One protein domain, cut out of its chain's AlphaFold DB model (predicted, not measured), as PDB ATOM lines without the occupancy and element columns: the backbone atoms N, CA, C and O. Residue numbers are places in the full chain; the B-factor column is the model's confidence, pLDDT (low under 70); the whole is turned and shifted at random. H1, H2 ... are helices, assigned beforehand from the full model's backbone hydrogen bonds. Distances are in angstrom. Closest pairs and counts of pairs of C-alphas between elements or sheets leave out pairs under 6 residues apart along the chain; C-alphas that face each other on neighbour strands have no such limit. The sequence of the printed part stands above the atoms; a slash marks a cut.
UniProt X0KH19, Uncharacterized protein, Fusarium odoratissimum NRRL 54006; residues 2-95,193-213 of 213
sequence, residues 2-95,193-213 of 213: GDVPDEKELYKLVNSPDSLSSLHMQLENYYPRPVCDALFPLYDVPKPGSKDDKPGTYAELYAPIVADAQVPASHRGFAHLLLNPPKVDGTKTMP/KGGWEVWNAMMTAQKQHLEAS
ATOM      1  N   GLY A   2     261.361 261.957 247.528       78.19
ATOM      2  CA  GLY A   2     261.805 263.340 247.518       78.19
ATOM      3  C   GLY A   2     261.318 264.159 248.690       78.19
ATOM      4  O   GLY A   2     260.396 263.756 249.384       78.19
ATOM      5  N   ASP A   3     262.016 265.263 248.909       81.31
ATOM      6  CA  ASP A   3     261.870 266.153 250.054       81.31
ATOM      7  C   ASP A   3     261.871 267.630 249.627       81.31
ATOM      8  O   ASP A   3     262.208 267.995 248.490       81.31
ATOM      9  N   VAL A   4     261.508 268.498 250.561       81.81
ATOM     10  CA  VAL A   4     261.582 269.959 250.439       81.81
ATOM     11  C   VAL A   4     262.533 270.517 251.504       81.81
ATOM     12  O   VAL A   4     262.821 269.839 252.488       81.81
ATOM     13  N   PRO A   5     263.131 271.704 251.301       78.94
ATOM     14  CA  PRO A   5     264.189 272.169 252.186       78.94
ATOM     15  C   PRO A   5     263.765 272.645 253.572       78.94
ATOM     16  O   PRO A   5     264.582 272.532 254.481       78.94
ATOM     17  N   ASP A   6     262.543 273.147 253.732       84.69
ATOM     18  CA  ASP A   6     262.126 273.864 254.940       84.69
ATOM     19  C   ASP A   6     261.061 273.073 255.722       84.69
ATOM     20  O   ASP A   6     260.156 273.646 256.321       84.69
ATOM     21  N   GLU A   7     261.160 271.735 255.709       82.12
ATOM     22  CA  GLU A   7     260.219 270.813 256.376       82.12
ATOM     23  C   GLU A   7     259.942 271.198 257.835       82.12
ATOM     24  O   GLU A   7     258.793 271.264 258.269       82.12
ATOM     25  N   LYS A   8     261.006 271.544 258.571       85.12
ATOM     26  CA  LYS A   8     260.960 271.938 259.987       85.12
ATOM     27  C   LYS A   8     260.017 273.106 260.278       85.12
ATOM     28  O   LYS A   8     259.435 273.154 261.356       85.12
ATOM     29  N   GLU A   9     259.838 274.042 259.350       84.88
ATOM     30  CA  GLU A   9     259.136 275.294 259.650       84.88
ATOM     31  C   GLU A   9     257.645 275.077 259.946       84.88
ATOM     32  O   GLU A   9     257.058 275.852 260.697       84.88
ATOM     33  N   LEU A  10     257.035 273.995 259.442       80.00
ATOM     34  CA  LEU A  10     255.660 273.644 259.807       80.00
ATOM     35  C   LEU A  10     255.577 273.037 261.214       80.00
ATOM     36  O   LEU A  10     254.660 273.359 261.967       80.00
ATOM     37  N   TYR A  11     256.550 272.204 261.595       80.75
ATOM     38  CA  TYR A  11     256.577 271.557 262.912       80.75
ATOM     39  C   TYR A  11     256.787 272.552 264.055       80.75
ATOM     40  O   TYR A  11     256.317 272.310 265.160       80.75
ATOM     41  N   LYS A  12     257.403 273.712 263.789       79.56
ATOM     42  CA  LYS A  12     257.479 274.813 264.765       79.56
ATOM     43  C   LYS A  12     256.104 275.349 265.166       79.56
ATOM     44  O   LYS A  12     255.941 275.882 266.255       79.56
ATOM     45  N   LEU A  13     255.109 275.241 264.288       77.06
ATOM     46  CA  LEU A  13     253.792 275.844 264.499       77.06
ATOM     47  C   LEU A  13     252.844 274.957 265.312       77.06
ATOM     48  O   LEU A  13     251.767 275.415 265.685       77.06
ATOM     49  N   VAL A  14     253.214 273.701 265.577       76.50
ATOM     50  CA  VAL A  14     252.332 272.706 266.194       76.50
ATOM     51  C   VAL A  14     253.019 272.101 267.411       76.50
ATOM     52  O   VAL A  14     254.115 271.564 267.295       76.50
ATOM     53  N   ASN A  15     252.353 272.159 268.568       77.88
ATOM     54  CA  ASN A  15     252.797 271.528 269.816       77.88
ATOM     55  C   ASN A  15     254.238 271.881 270.230       77.88
ATOM     56  O   ASN A  15     255.007 271.003 270.615       77.88
ATOM     57  N   SER A  16     254.603 273.165 270.148       82.50
ATOM     58  CA  SER A  16     255.929 273.636 270.565       82.50
ATOM     59  C   SER A  16     256.197 273.300 272.039       82.50
ATOM     60  O   SER A  16     255.453 273.781 272.899       82.50
ATOM     61  N   PRO A  17     257.233 272.505 272.356       90.81
ATOM     62  CA  PRO A  17     257.597 272.227 273.736       90.81
ATOM     63  C   PRO A  17     258.278 273.430 274.395       90.81
ATOM     64  O   PRO A  17     258.933 274.240 273.742       90.81
ATOM     65  N   ASP A  18     258.140 273.501 275.712       91.25
ATOM     66  CA  ASP A  18     258.623 274.568 276.592       91.25
ATOM     67  C   ASP A  18     259.617 274.088 277.667       91.25
ATOM     68  O   ASP A  18     260.167 274.892 278.417       91.25
ATOM     69  N   SER A  19     259.866 272.783 277.748       92.06
ATOM     70  CA  SER A  19     260.775 272.154 278.702       92.06
ATOM     71  C   SER A  19     261.355 270.870 278.112       92.06
ATOM     72  O   SER A  19     260.839 270.331 277.132       92.06
ATOM     73  N   LEU A  20     262.401 270.319 278.736       91.56
ATOM     74  CA  LEU A  20     262.936 269.009 278.348       91.56
ATOM     75  C   LEU A  20     261.875 267.900 278.454       91.56
ATOM     76  O   LEU A  20     261.811 267.019 277.600       91.56
ATOM     77  N   SER A  21     261.030 267.955 279.488       92.69
ATOM     78  CA  SER A  21     259.967 266.968 279.692       92.69
ATOM     79  C   SER A  21     258.900 267.060 278.604       92.69
ATOM     80  O   SER A  21     258.514 266.026 278.056       92.69
ATOM     81  N   SER A  22     258.464 268.272 278.243       92.81
ATOM     82  CA  SER A  22     257.494 268.449 277.162       92.81
ATOM     83  C   SER A  22     258.107 268.155 275.791       92.81
ATOM     84  O   SER A  22     257.426 267.561 274.962       92.81
ATOM     85  N   LEU A  23     259.396 268.441 275.559       93.38
ATOM     86  CA  LEU A  23     260.109 268.018 274.344       93.38
ATOM     87  C   LEU A  23     260.077 266.495 274.188       93.38
ATOM     88  O   LEU A  23     259.768 265.994 273.108       93.38
ATOM     89  N   HIS A  24     260.368 265.771 275.268       93.81
ATOM     90  CA  HIS A  24     260.331 264.311 275.292       93.81
ATOM     91  C   HIS A  24     258.924 263.792 274.980       93.81
ATOM     92  O   HIS A  24     258.744 263.076 274.001       93.81
ATOM     93  N   MET A  25     257.917 264.278 275.710       94.31
ATOM     94  CA  MET A  25     256.509 263.922 275.502       94.31
ATOM     95  C   MET A  25     256.042 264.171 274.060       94.31
ATOM     96  O   MET A  25     255.363 263.332 273.475       94.31
ATOM     97  N   GLN A  26     256.404 265.311 273.461       93.62
ATOM     98  CA  GLN A  26     255.993 265.623 272.091       93.62
ATOM     99  C   GLN A  26     256.667 264.721 271.056       93.62
ATOM    100  O   GLN A  26     256.037 264.353 270.066       93.62
ATOM    101  N   LEU A  27     257.923 264.329 271.277       93.44
ATOM    102  CA  LEU A  27     258.617 263.379 270.406       93.44
ATOM    103  C   LEU A  27     258.106 261.947 270.588       93.44
ATOM    104  O   LEU A  27     258.034 261.203 269.608       93.44
ATOM    105  N   GLU A  28     257.674 261.583 271.795       94.25
ATOM    106  CA  GLU A  28     257.088 260.272 272.089       94.25
ATOM    107  C   GLU A  28     255.760 260.008 271.382       94.25
ATOM    108  O   GLU A  28     255.404 258.855 271.145       94.25
ATOM    109  N   ASN A  29     255.068 261.059 270.940       91.94
ATOM    110  CA  ASN A  29     253.913 260.918 270.054       91.94
ATOM    111  C   ASN A  29     254.274 260.289 268.694       91.94
ATOM    112  O   ASN A  29     253.386 259.818 267.983       91.94
ATOM    113  N   TYR A  30     255.558 260.293 268.313       90.94
ATOM    114  CA  TYR A  30     256.042 259.771 267.034       90.94
ATOM    115  C   TYR A  30     257.007 258.593 267.180       90.94
ATOM    116  O   TYR A  30     257.030 257.724 266.305       90.94
ATOM    117  N   TYR A  31     257.817 258.565 268.239       93.19
ATOM    118  CA  TYR A  31     258.908 257.605 268.400       93.19
ATOM    119  C   TYR A  31     258.945 257.010 269.815       93.19
ATOM    120  O   TYR A  31     258.665 257.714 270.776       93.19
ATOM    121  N   PRO A  32     259.336 255.736 269.997       93.06
ATOM    122  CA  PRO A  32     259.506 255.161 271.332       93.06
ATOM    123  C   PRO A  32     260.564 255.897 272.172       93.06
ATOM    124  O   PRO A  32     261.568 256.358 271.624       93.06
ATOM    125  N   ARG A  33     260.407 255.900 273.508       92.69
ATOM    126  CA  ARG A  33     261.344 256.521 274.471       92.69
ATOM    127  C   ARG A  33     262.829 256.279 274.160       92.69
ATOM    128  O   ARG A  33     263.556 257.267 274.051       92.69
ATOM    129  N   PRO A  34     263.293 255.031 273.921       94.12
ATOM    130  CA  PRO A  34     264.711 254.779 273.650       94.12
ATOM    131  C   PRO A  34     265.221 255.481 272.386       94.12
ATOM    132  O   PRO A  34     266.382 255.876 272.311       94.12
ATOM    133  N   VAL A  35     264.352 255.657 271.386       94.62
ATOM    134  CA  VAL A  35     264.684 256.376 270.154       94.62
ATOM    135  C   VAL A  35     264.786 257.874 270.427       94.62
ATOM    136  O   VAL A  35     265.751 258.493 269.986       94.62
ATOM    137  N   CYS A  36     263.844 258.453 271.178       94.25
ATOM    138  CA  CYS A  36     263.912 259.857 271.594       94.25
ATOM    139  C   CYS A  36     265.222 260.154 272.342       94.25
ATOM    140  O   CYS A  36     265.937 261.092 271.985       94.25
ATOM    141  N   ASP A  37     265.584 259.301 273.302       93.62
ATOM    142  CA  ASP A  37     266.810 259.442 274.095       93.62
ATOM    143  C   ASP A  37     268.074 259.361 273.224       93.62
ATOM    144  O   ASP A  37     269.015 260.132 273.414       93.62
ATOM    145  N   ALA A  38     268.090 258.482 272.218       93.88
ATOM    146  CA  ALA A  38     269.202 258.361 271.276       93.88
ATOM    147  C   ALA A  38     269.314 259.544 270.299       93.88
ATOM    148  O   ALA A  38     270.399 259.812 269.774       93.88
ATOM    149  N   LEU A  39     268.218 260.265 270.047       93.19
ATOM    150  CA  LEU A  39     268.219 261.448 269.190       93.19
ATOM    151  C   LEU A  39     268.782 262.677 269.908       93.19
ATOM    152  O   LEU A  39     269.490 263.455 269.275       93.19
ATOM    153  N   PHE A  40     268.530 262.866 271.205       92.25
ATOM    154  CA  PHE A  40     268.902 264.096 271.927       92.25
ATOM    155  C   PHE A  40     270.388 264.488 271.831       92.25
ATOM    156  O   PHE A  40     270.666 265.667 271.587       92.25
ATOM    157  N   PRO A  41     271.359 263.555 271.925       91.06
ATOM    158  CA  PRO A  41     272.774 263.878 271.740       91.06
ATOM    159  C   PRO A  41     273.099 264.468 270.357       91.06
ATOM    160  O   PRO A  41     274.100 265.167 270.192       91.06
ATOM    161  N   LEU A  42     272.258 264.221 269.347       91.25
ATOM    162  CA  LEU A  42     272.427 264.771 268.005       91.25
ATOM    163  C   LEU A  42     271.943 266.220 267.882       91.25
ATOM    164  O   LEU A  42     272.265 266.855 266.888       91.25
ATOM    165  N   TYR A  43     271.253 266.804 268.857       90.00
ATOM    166  CA  TYR A  43     270.685 268.155 268.708       90.00
ATOM    167  C   TYR A  43     271.107 269.121 269.811       90.00
ATOM    168  O   TYR A  43     270.487 270.160 269.975       90.00
ATOM    169  N   ASP A  44     272.180 268.802 270.537       87.69
ATOM    170  CA  ASP A  44     272.760 269.674 271.565       87.69
ATOM    171  C   ASP A  44     271.697 270.131 272.594       87.69
ATOM    172  O   ASP A  44     271.653 271.289 273.009       87.69
ATOM    173  N   VAL A  45     270.808 269.204 272.983       89.50
ATOM    174  CA  VAL A  45     269.689 269.466 273.900       89.50
ATOM    175  C   VAL A  45     270.220 269.997 275.248       89.50
ATOM    176  O   VAL A  45     271.102 269.362 275.840       89.50
ATOM    177  N   PRO A  46     269.701 271.136 275.760       89.44
ATOM    178  CA  PRO A  46     270.169 271.737 277.003       89.44
ATOM    179  C   PRO A  46     270.051 270.792 278.193       89.44
ATOM    180  O   PRO A  46     269.048 270.094 278.364       89.44
ATOM    181  N   LYS A  47     271.062 270.829 279.066       87.50
ATOM    182  CA  LYS A  47     270.984 270.166 280.370       87.50
ATOM    183  C   LYS A  47     270.040 270.951 281.291       87.50
ATOM    184  O   LYS A  47     270.101 272.187 281.261       87.50
ATOM    185  N   PRO A  48     269.243 270.271 282.136       87.06
ATOM    186  CA  PRO A  48     268.422 270.935 283.145       87.06
ATOM    187  C   PRO A  48     269.246 271.900 284.007       87.06
ATOM    188  O   PRO A  48     270.342 271.553 284.455       87.06
ATOM    189  N   GLY A  49     268.742 273.117 284.208       85.25
ATOM    190  CA  GLY A  49     269.400 274.175 284.985       85.25
ATOM    191  C   GLY A  49     270.546 274.901 284.268       85.25
ATOM    192  O   GLY A  49     271.210 275.743 284.872       85.25
ATOM    193  N   SER A  50     270.810 274.601 282.992       90.00
ATOM    194  CA  SER A  50     271.782 275.358 282.192       90.00
ATOM    195  C   SER A  50     271.227 276.716 281.743       90.00
ATOM    196  O   SER A  50     270.023 276.946 281.723       90.00
ATOM    197  N   LYS A  51     272.103 277.631 281.310       88.81
ATOM    198  CA  LYS A  51     271.704 278.961 280.793       88.81
ATOM    199  C   LYS A  51     270.758 278.908 279.576       88.81
ATOM    200  O   LYS A  51     270.083 279.900 279.284       88.81
ATOM    201  N   ASP A  52     270.768 277.778 278.870       87.06
ATOM    202  CA  ASP A  52     270.026 277.528 277.635       87.06
ATOM    203  C   ASP A  52     268.745 276.706 277.886       87.06
ATOM    204  O   ASP A  52     267.963 276.501 276.957       87.06
ATOM    205  N   ASP A  53     268.496 276.290 279.137       89.44
ATOM    206  CA  ASP A  53     267.256 275.658 279.611       89.44
ATOM    207  C   ASP A  53     266.131 276.702 279.679       89.44
ATOM    208  O   ASP A  53     265.833 277.298 280.715       89.44
ATOM    209  N   LYS A  54     265.584 277.028 278.507       89.50
ATOM    210  CA  LYS A  54     264.548 278.044 278.317       89.50
ATOM    211  C   LYS A  54     263.493 277.532 277.340       89.50
ATOM    212  O   LYS A  54     263.863 276.887 276.356       89.50
ATOM    213  N   PRO A  55     262.216 277.914 277.510       84.94
ATOM    214  CA  PRO A  55     261.134 277.472 276.632       84.94
ATOM    215  C   PRO A  55     261.401 277.650 275.134       84.94
ATOM    216  O   PRO A  55     261.201 276.726 274.351       84.94
ATOM    217  N   GLY A  56     261.937 278.805 274.725       83.94
ATOM    218  CA  GLY A  56     262.237 279.077 273.315       83.94
ATOM    219  C   GLY A  56     263.285 278.139 272.703       83.94
ATOM    220  O   GLY A  56     263.236 277.874 271.505       83.94
ATOM    221  N   THR A  57     264.203 277.597 273.510       89.12
ATOM    222  CA  THR A  57     265.226 276.657 273.038       89.12
ATOM    223  C   THR A  57     264.598 275.327 272.632       89.12
ATOM    224  O   THR A  57     264.913 274.793 271.574       89.12
ATOM    225  N   TYR A  58     263.670 274.802 273.437       90.00
ATOM    226  CA  TYR A  58     263.019 273.517 273.170       90.00
ATOM    227  C   TYR A  58     262.146 273.560 271.912       90.00
ATOM    228  O   TYR A  58     262.193 272.626 271.108       90.00
ATOM    229  N   ALA A  59     261.433 274.665 271.683       83.62
ATOM    230  CA  ALA A  59     260.668 274.882 270.455       83.62
ATOM    231  C   ALA A  59     261.558 274.873 269.194       83.62
ATOM    232  O   ALA A  59     261.220 274.234 268.194       83.62
ATOM    233  N   GLU A  60     262.729 275.519 269.251       86.38
ATOM    234  CA  GLU A  60     263.688 275.538 268.138       86.38
ATOM    235  C   GLU A  60     264.395 274.190 267.917       86.38
ATOM    236  O   GLU A  60     264.880 273.941 266.813       86.38
ATOM    237  N   LEU A  61     264.427 273.305 268.918       90.19
ATOM    238  CA  LEU A  61     265.007 271.960 268.817       90.19
ATOM    239  C   LEU A  61     264.020 270.915 268.307       90.19
ATOM    240  O   LEU A  61     264.389 270.054 267.508       90.19
ATOM    241  N   TYR A  62     262.764 270.999 268.738       91.25
ATOM    242  CA  TYR A  62     261.723 270.044 268.382       91.25
ATOM    243  C   TYR A  62     261.558 269.899 266.868       91.25
ATOM    244  O   TYR A  62     261.618 268.798 266.320       91.25
ATOM    245  N   ALA A  63     261.404 271.023 266.174       88.62
ATOM    246  CA  ALA A  63     261.092 271.018 264.757       88.62
ATOM    247  C   ALA A  63     262.206 270.429 263.864       88.62
ATOM    248  O   ALA A  63     261.882 269.623 262.989       88.62
ATOM    249  N   PRO A  64     263.500 270.764 264.052       88.50
ATOM    250  CA  PRO A  64     264.596 270.068 263.382       88.50
ATOM    251  C   PRO A  64     264.626 268.562 263.654       88.50
ATOM    252  O   PRO A  64     264.756 267.809 262.694       88.50
ATOM    253  N   ILE A  65     264.454 268.124 264.910       91.81
ATOM    254  CA  ILE A  65     264.461 266.694 265.272       91.81
ATOM    255  C   ILE A  65     263.388 265.945 264.483       91.81
ATOM    256  O   ILE A  65     263.676 264.945 263.824       91.81
ATOM    257  N   VAL A  66     262.153 266.453 264.523       90.75
ATOM    258  CA  VAL A  66     261.017 265.833 263.838       90.75
ATOM    259  C   VAL A  66     261.227 265.835 262.327       90.75
ATOM    260  O   VAL A  66     261.060 264.798 261.687       90.75
ATOM    261  N   ALA A  67     261.631 266.966 261.745       88.75
ATOM    262  CA  ALA A  67     261.829 267.073 260.305       88.75
ATOM    263  C   ALA A  67     262.914 266.116 259.798       88.75
ATOM    264  O   ALA A  67     262.687 265.408 258.814       88.75
ATOM    265  N   ASP A  68     264.063 266.064 260.477       89.25
ATOM    266  CA  ASP A  68     265.198 265.222 260.099       89.25
ATOM    267  C   ASP A  68     264.880 263.726 260.257       89.25
ATOM    268  O   ASP A  68     265.271 262.923 259.400       89.25
ATOM    269  N   ALA A  69     264.131 263.350 261.298       90.38
ATOM    270  CA  ALA A  69     263.712 261.972 261.537       90.38
ATOM    271  C   ALA A  69     262.607 261.514 260.565       90.38
ATOM    272  O   ALA A  69     262.701 260.428 259.990       90.38
ATOM    273  N   GLN A  70     261.581 262.335 260.316       89.44
ATOM    274  CA  GLN A  70     260.442 261.931 259.484       89.44
ATOM    275  C   GLN A  70     260.800 261.823 258.002       89.44
ATOM    276  O   GLN A  70     260.388 260.857 257.355       89.44
ATOM    277  N   VAL A  71     261.575 262.768 257.456       87.94
ATOM    278  CA  VAL A  71     261.766 262.876 256.001       87.94
ATOM    279  C   VAL A  71     263.183 262.460 255.563       87.94
ATOM    280  O   VAL A  71     263.312 261.420 254.905       87.94
ATOM    281  N   PRO A  72     264.281 263.176 255.891       83.75
ATOM    282  CA  PRO A  72     265.626 262.783 255.475       83.75
ATOM    283  C   PRO A  72     266.079 261.408 255.975       83.75
ATOM    284  O   PRO A  72     266.648 260.662 255.169       83.75
ATOM    285  N   ALA A  73     265.869 261.074 257.253       88.06
ATOM    286  CA  ALA A  73     266.305 259.802 257.831       88.06
ATOM    287  C   ALA A  73     265.532 258.628 257.226       88.06
ATOM    288  O   ALA A  73     266.150 257.738 256.641       88.06
ATOM    289  N   SER A  74     264.197 258.684 257.230       88.56
ATOM    290  CA  SER A  74     263.337 257.666 256.608       88.56
ATOM    291  C   SER A  74     263.660 257.440 255.130       88.56
ATOM    292  O   SER A  74     263.804 256.302 254.687       88.56
ATOM    293  N   HIS A  75     263.858 258.507 254.344       85.50
ATOM    294  CA  HIS A  75     264.248 258.371 252.938       85.50
ATOM    295  C   HIS A  75     265.612 257.702 252.757       85.50
ATOM    296  O   HIS A  75     265.807 256.949 251.802       85.50
ATOM    297  N   ARG A  76     266.580 258.007 253.626       81.31
ATOM    298  CA  ARG A  76     267.917 257.401 253.569       81.31
ATOM    299  C   ARG A  76     267.871 255.937 253.974       81.31
ATOM    300  O   ARG A  76     268.436 255.120 253.257       81.31
ATOM    301  N   GLY A  77     267.166 255.618 255.053       83.25
ATOM    302  CA  GLY A  77     266.951 254.253 255.505       83.25
ATOM    303  C   GLY A  77     266.257 253.397 254.463       83.25
ATOM    304  O   GLY A  77     266.764 252.345 254.085       83.25
ATOM    305  N   PHE A  78     265.161 253.898 253.893       86.50
ATOM    306  CA  PHE A  78     264.451 253.196 252.829       86.50
ATOM    307  C   PHE A  78     265.330 252.996 251.587       86.50
ATOM    308  O   PHE A  78     265.404 251.891 251.054       86.50
ATOM    309  N   ALA A  79     266.069 254.024 251.152       82.81
ATOM    310  CA  ALA A  79     267.026 253.880 250.055       82.81
ATOM    311  C   ALA A  79     268.113 252.839 250.371       82.81
ATOM    312  O   ALA A  79     268.465 252.046 249.501       82.81
ATOM    313  N   HIS A  80     268.632 252.826 251.600       82.75
ATOM    314  CA  HIS A  80     269.629 251.856 252.037       82.75
ATOM    315  C   HIS A  80     269.076 250.431 252.007       82.75
ATOM    316  O   HIS A  80     269.727 249.569 251.429       82.75
ATOM    317  N   LEU A  81     267.872 250.197 252.534       86.12
ATOM    318  CA  LEU A  81     267.219 248.884 252.537       86.12
ATOM    319  C   LEU A  81     266.898 248.381 251.123       86.12
ATOM    320  O   LEU A  81     267.038 247.196 250.849       86.12
ATOM    321  N   LEU A  82     266.520 249.266 250.196       82.50
ATOM    322  CA  LEU A  82     266.321 248.885 248.793       82.50
ATOM    323  C   LEU A  82     267.627 248.429 248.125       82.50
ATOM    324  O   LEU A  82     267.625 247.501 247.314       82.50
ATOM    325  N   LEU A  83     268.735 249.105 248.430       81.00
ATOM    326  CA  LEU A  83     270.050 248.833 247.843       81.00
ATOM    327  C   LEU A  83     270.799 247.702 248.561       81.00
ATOM    328  O   LEU A  83     271.651 247.058 247.957       81.00
ATOM    329  N   ASN A  84     270.475 247.456 249.828       82.44
ATOM    330  CA  ASN A  84     271.116 246.482 250.705       82.44
ATOM    331  C   ASN A  84     270.042 245.753 251.533       82.44
ATOM    332  O   ASN A  84     269.985 245.925 252.753       82.44
ATOM    333  N   PRO A  85     269.140 244.988 250.896       88.94
ATOM    334  CA  PRO A  85     268.083 244.306 251.629       88.94
ATOM    335  C   PRO A  85     268.670 243.243 252.575       88.94
ATOM    336  O   PRO A  85     269.718 242.661 252.265       88.94
ATOM    337  N   PRO A  86     268.001 242.947 253.705       86.94
ATOM    338  CA  PRO A  86     268.337 241.798 254.537       86.94
ATOM    339  C   PRO A  86     268.366 240.516 253.705       86.94
ATOM    340  O   PRO A  86     267.532 240.338 252.820       86.94
ATOM    341  N   LYS A  87     269.304 239.611 253.994       87.06
ATOM    342  CA  LYS A  87     269.436 238.328 253.289       87.06
ATOM    343  C   LYS A  87     268.373 237.338 253.771       87.06
ATOM    344  O   LYS A  87     268.673 236.431 254.538       87.06
ATOM    345  N   VAL A  88     267.134 237.560 253.352       89.81
ATOM    346  CA  VAL A  88     265.991 236.673 253.596       89.81
ATOM    347  C   VAL A  88     265.505 236.133 252.255       89.81
ATOM    348  O   VAL A  88     265.579 236.837 251.239       89.81
ATOM    349  N   ASP A  89     265.024 234.893 252.235       88.19
ATOM    350  CA  ASP A  89     264.543 234.246 251.016       88.19
ATOM    351  C   ASP A  89     263.507 235.109 250.280       88.19
ATOM    352  O   ASP A  89     262.603 235.699 250.869       88.19
ATOM    353  N   GLY A  90     263.677 235.225 248.961       85.69
ATOM    354  CA  GLY A  90     262.806 236.026 248.095       85.69
ATOM    355  C   GLY A  90     263.160 237.515 247.993       85.69
ATOM    356  O   GLY A  90     262.600 238.208 247.140       85.69
ATOM    357  N   THR A  91     264.117 238.024 248.773       89.50
ATOM    358  CA  THR A  91     264.564 239.422 248.657       89.50
ATOM    359  C   THR A  91     265.584 239.606 247.528       89.50
ATOM    360  O   THR A  91     266.498 238.805 247.334       89.50
ATOM    361  N   LYS A  92     265.429 240.675 246.738       89.31
ATOM    362  CA  LYS A  92     266.363 241.043 245.663       89.31
ATOM    363  C   LYS A  92     266.798 242.489 245.820       89.31
ATOM    364  O   LYS A  92     265.967 243.374 246.004       89.31
ATOM    365  N   THR A  93     268.096 242.729 245.679       85.12
ATOM    366  CA  THR A  93     268.659 244.079 245.657       85.12
ATOM    367  C   THR A  93     268.089 244.894 244.500       85.12
ATOM    368  O   THR A  93     268.131 244.472 243.340       85.12
ATOM    369  N   MET A  94     267.603 246.097 244.800       79.12
ATOM    370  CA  MET A  94     267.206 247.063 243.785       79.12
ATOM    371  C   MET A  94     268.458 247.570 243.049       79.12
ATOM    372  O   MET A  94     269.397 248.046 243.692       79.12
ATOM    373  N   PRO A  95     268.500 247.547 241.703       76.81
ATOM    374  CA  PRO A  95     269.600 248.150 240.962       76.81
ATOM    375  C   PRO A  95     269.732 249.646 241.304       76.81
ATOM    376  O   PRO A  95     268.727 250.358 241.233       76.81
ATOM    377  N   LYS A 193     272.380 267.606 260.961       50.44
ATOM    378  CA  LYS A 193     273.331 266.510 261.254       50.44
ATOM    379  C   LYS A 193     272.866 265.349 260.365       50.44
ATOM    380  O   LYS A 193     271.683 265.008 260.362       50.44
ATOM    381  N   GLY A 194     273.702 264.950 259.407       61.75
ATOM    382  CA  GLY A 194     273.269 264.339 258.158       61.75
ATOM    383  C   GLY A 194     272.332 263.177 258.443       61.75
ATOM    384  O   GLY A 194     272.734 262.280 259.157       61.75
ATOM    385  N   GLY A 195     271.115 263.153 257.875       73.44
ATOM    386  CA  GLY A 195     270.061 262.176 258.228       73.44
ATOM    387  C   GLY A 195     270.434 260.679 258.217       73.44
ATOM    388  O   GLY A 195     269.610 259.842 258.546       73.44
ATOM    389  N   TRP A 196     271.657 260.324 257.817       78.94
ATOM    390  CA  TRP A 196     272.278 259.033 258.097       78.94
ATOM    391  C   TRP A 196     272.606 258.836 259.588       78.94
ATOM    392  O   TRP A 196     272.327 257.775 260.121       78.94
ATOM    393  N   GLU A 197     273.146 259.846 260.270       87.25
ATOM    394  CA  GLU A 197     273.393 259.857 261.719       87.25
ATOM    395  C   GLU A 197     272.086 259.672 262.494       87.25
ATOM    396  O   GLU A 197     272.002 258.803 263.355       87.25
ATOM    397  N   VAL A 198     271.047 260.419 262.111       90.81
ATOM    398  CA  VAL A 198     269.693 260.301 262.674       90.81
ATOM    399  C   VAL A 198     269.127 258.900 262.442       90.81
ATOM    400  O   VAL A 198     268.720 258.241 263.393       90.81
ATOM    401  N   TRP A 199     269.171 258.401 261.201       89.38
ATOM    402  CA  TRP A 199     268.737 257.038 260.875       89.38
ATOM    403  C   TRP A 199     269.467 255.980 261.711       89.38
ATOM    404  O   TRP A 199     268.831 255.106 262.296       89.38
ATOM    405  N   ASN A 200     270.794 256.070 261.805       90.50
ATOM    406  CA  ASN A 200     271.596 255.113 262.561       90.50
ATOM    407  C   ASN A 200     271.267 255.150 264.052       90.50
ATOM    408  O   ASN A 200     271.157 254.084 264.654       90.50
ATOM    409  N   ALA A 201     271.088 256.338 264.636       93.19
ATOM    410  CA  ALA A 201     270.700 256.476 266.036       93.19
ATOM    411  C   ALA A 201     269.345 255.806 266.298       93.19
ATOM    412  O   ALA A 201     269.237 254.989 267.211       93.19
ATOM    413  N   MET A 202     268.350 256.061 265.439       93.19
ATOM    414  CA  MET A 202     267.018 255.455 265.550       93.19
ATOM    415  C   MET A 202     267.070 253.927 265.449       93.19
ATOM    416  O   MET A 202     266.554 253.230 266.321       93.19
ATOM    417  N   MET A 203     267.727 253.393 264.414       91.44
ATOM    418  CA  MET A 203     267.793 251.946 264.190       91.44
ATOM    419  C   MET A 203     268.603 251.223 265.267       91.44
ATOM    420  O   MET A 203     268.233 250.123 265.674       91.44
ATOM    421  N   THR A 204     269.693 251.833 265.740       93.44
ATOM    422  CA  THR A 204     270.518 251.262 266.813       93.44
ATOM    423  C   THR A 204     269.732 251.196 268.114       93.44
ATOM    424  O   THR A 204     269.678 250.131 268.724       93.44
ATOM    425  N   ALA A 205     269.066 252.288 268.498       94.19
ATOM    426  CA  ALA A 205     268.259 252.336 269.713       94.19
ATOM    427  C   ALA A 205     267.109 251.324 269.676       94.19
ATOM    428  O   ALA A 205     266.871 250.613 270.651       94.19
ATOM    429  N   GLN A 206     266.430 251.206 268.533       91.25
ATOM    430  CA  GLN A 206     265.349 250.239 268.370       91.25
ATOM    431  C   GLN A 206     265.854 248.796 268.463       91.25
ATOM    432  O   GLN A 206     265.234 247.979 269.138       91.25
ATOM    433  N   LYS A 207     266.990 248.481 267.829       90.19
ATOM    434  CA  LYS A 207     267.603 247.151 267.918       90.19
ATOM    435  C   LYS A 207     267.989 246.807 269.358       90.19
ATOM    436  O   LYS A 207     267.619 245.744 269.838       90.19
ATOM    437  N   GLN A 208     268.679 247.715 270.047       91.56
ATOM    438  CA  GLN A 208     269.101 247.514 271.435       91.56
ATOM    439  C   GLN A 208     267.913 247.314 272.377       91.56
ATOM    440  O   GLN A 208     267.972 246.470 273.262       91.56
ATOM    441  N   HIS A 209     266.825 248.061 272.174       90.00
ATOM    442  CA  HIS A 209     265.614 247.898 272.971       90.00
ATOM    443  C   HIS A 209     264.977 246.515 272.783       90.00
ATOM    444  O   HIS A 209     264.604 245.898 273.772       90.00
ATOM    445  N   LEU A 210     264.909 246.021 271.540       86.56
ATOM    446  CA  LEU A 210     264.373 244.692 271.223       86.56
ATOM    447  C   LEU A 210     265.255 243.545 271.736       86.56
ATOM    448  O   LEU A 210     264.747 242.473 272.027       86.56
ATOM    449  N   GLU A 211     266.572 243.742 271.809       88.12
ATOM    450  CA  GLU A 211     267.506 242.743 272.350       88.12
ATOM    451  C   GLU A 211     267.506 242.703 273.888       88.12
ATOM    452  O   GLU A 211     267.930 241.708 274.473       88.12
ATOM    453  N   ALA A 212     267.057 243.779 274.542       81.50
ATOM    454  CA  ALA A 212     266.993 243.900 275.997       81.50
ATOM    455  C   ALA A 212     265.623 243.528 276.601       81.50
ATOM    456  O   ALA A 212     265.511 243.461 277.826       81.50
ATOM    457  N   SER A 213     264.597 243.334 275.764       69.75
ATOM    458  CA  SER A 213     263.225 242.948 276.135       69.75
ATOM    459  C   SER A 213     262.986 241.454 275.971       69.75
ATOM    460  O   SER A 213     262.354 240.861 276.870       69.75
TER     461      SER A 213
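This is residues 2 to 95 and 193 to 213 of the 213 residues of an uncharacterized protein of Fusarium odoratissimum NRRL 54006 (UniProt X0KH19). One long helix, H4, forms a beam, and H5 stands off it like the stem of a T, its first residues, 195 to 199, meeting H4 at residues 68 to 77 nearly at a right angle; the short helices H2 and H3 lie in the angle between the two, H2 packing on H4 and H3 on H5, with tiny H1 on the other side of H4. The 115 printed residues hold five named helices, H1 to H5 in chain order, and no named strand: all helix, mostly crossed packing. The whole is only just compact, close to loose, with a radius of gyration of the C-alphas of 15.9 A and spans of 53 by 37 by 21 A.

The hub is H4, residues 55 to 83. With residues 68 to 77 alone it touches residues 195 to 199 of H5, residues 195 to 212, about perpendicular at 84 degrees; the closest C-alphas, of Ala 73 and Gly 195, are 4.5 A apart. H2, residues 20 to 28, touches residues 58 to 66 of H4 alone, closest at C-alphas Leu 23 and Tyr 58, 6.3 A, at a shallow tilt of 32 degrees, the same way. H3, residues 33 to 42, touches H5, closest at C-alphas Val 35 and Met 202, 5.2 A. H1, residues 8 to 11, touches residues 62 to 68 of H4 alone, closest at C-alphas Lys 8 and Ala 63, 4.9 A. H2 and H5 are apart. Every O i to N i+4 pair is within hydrogen-bond range in H2 and H5, against 4 of 6 in H3 and 20 of 25 in H4; H1 is too short for one.

H4 runs 41.6 A from C-alpha 55 at (261.134, 277.472, 276.632) to C-alpha 83 at (270.050, 248.833, 247.843). H5 measures 25.7 A.

Residues 96 to 192 are not printed; C-alphas 95 and 193 are 27.6 A apart across the cut. The link from H3 to H4 is long. Residues 193, 194 and 213 have pLDDT under 70.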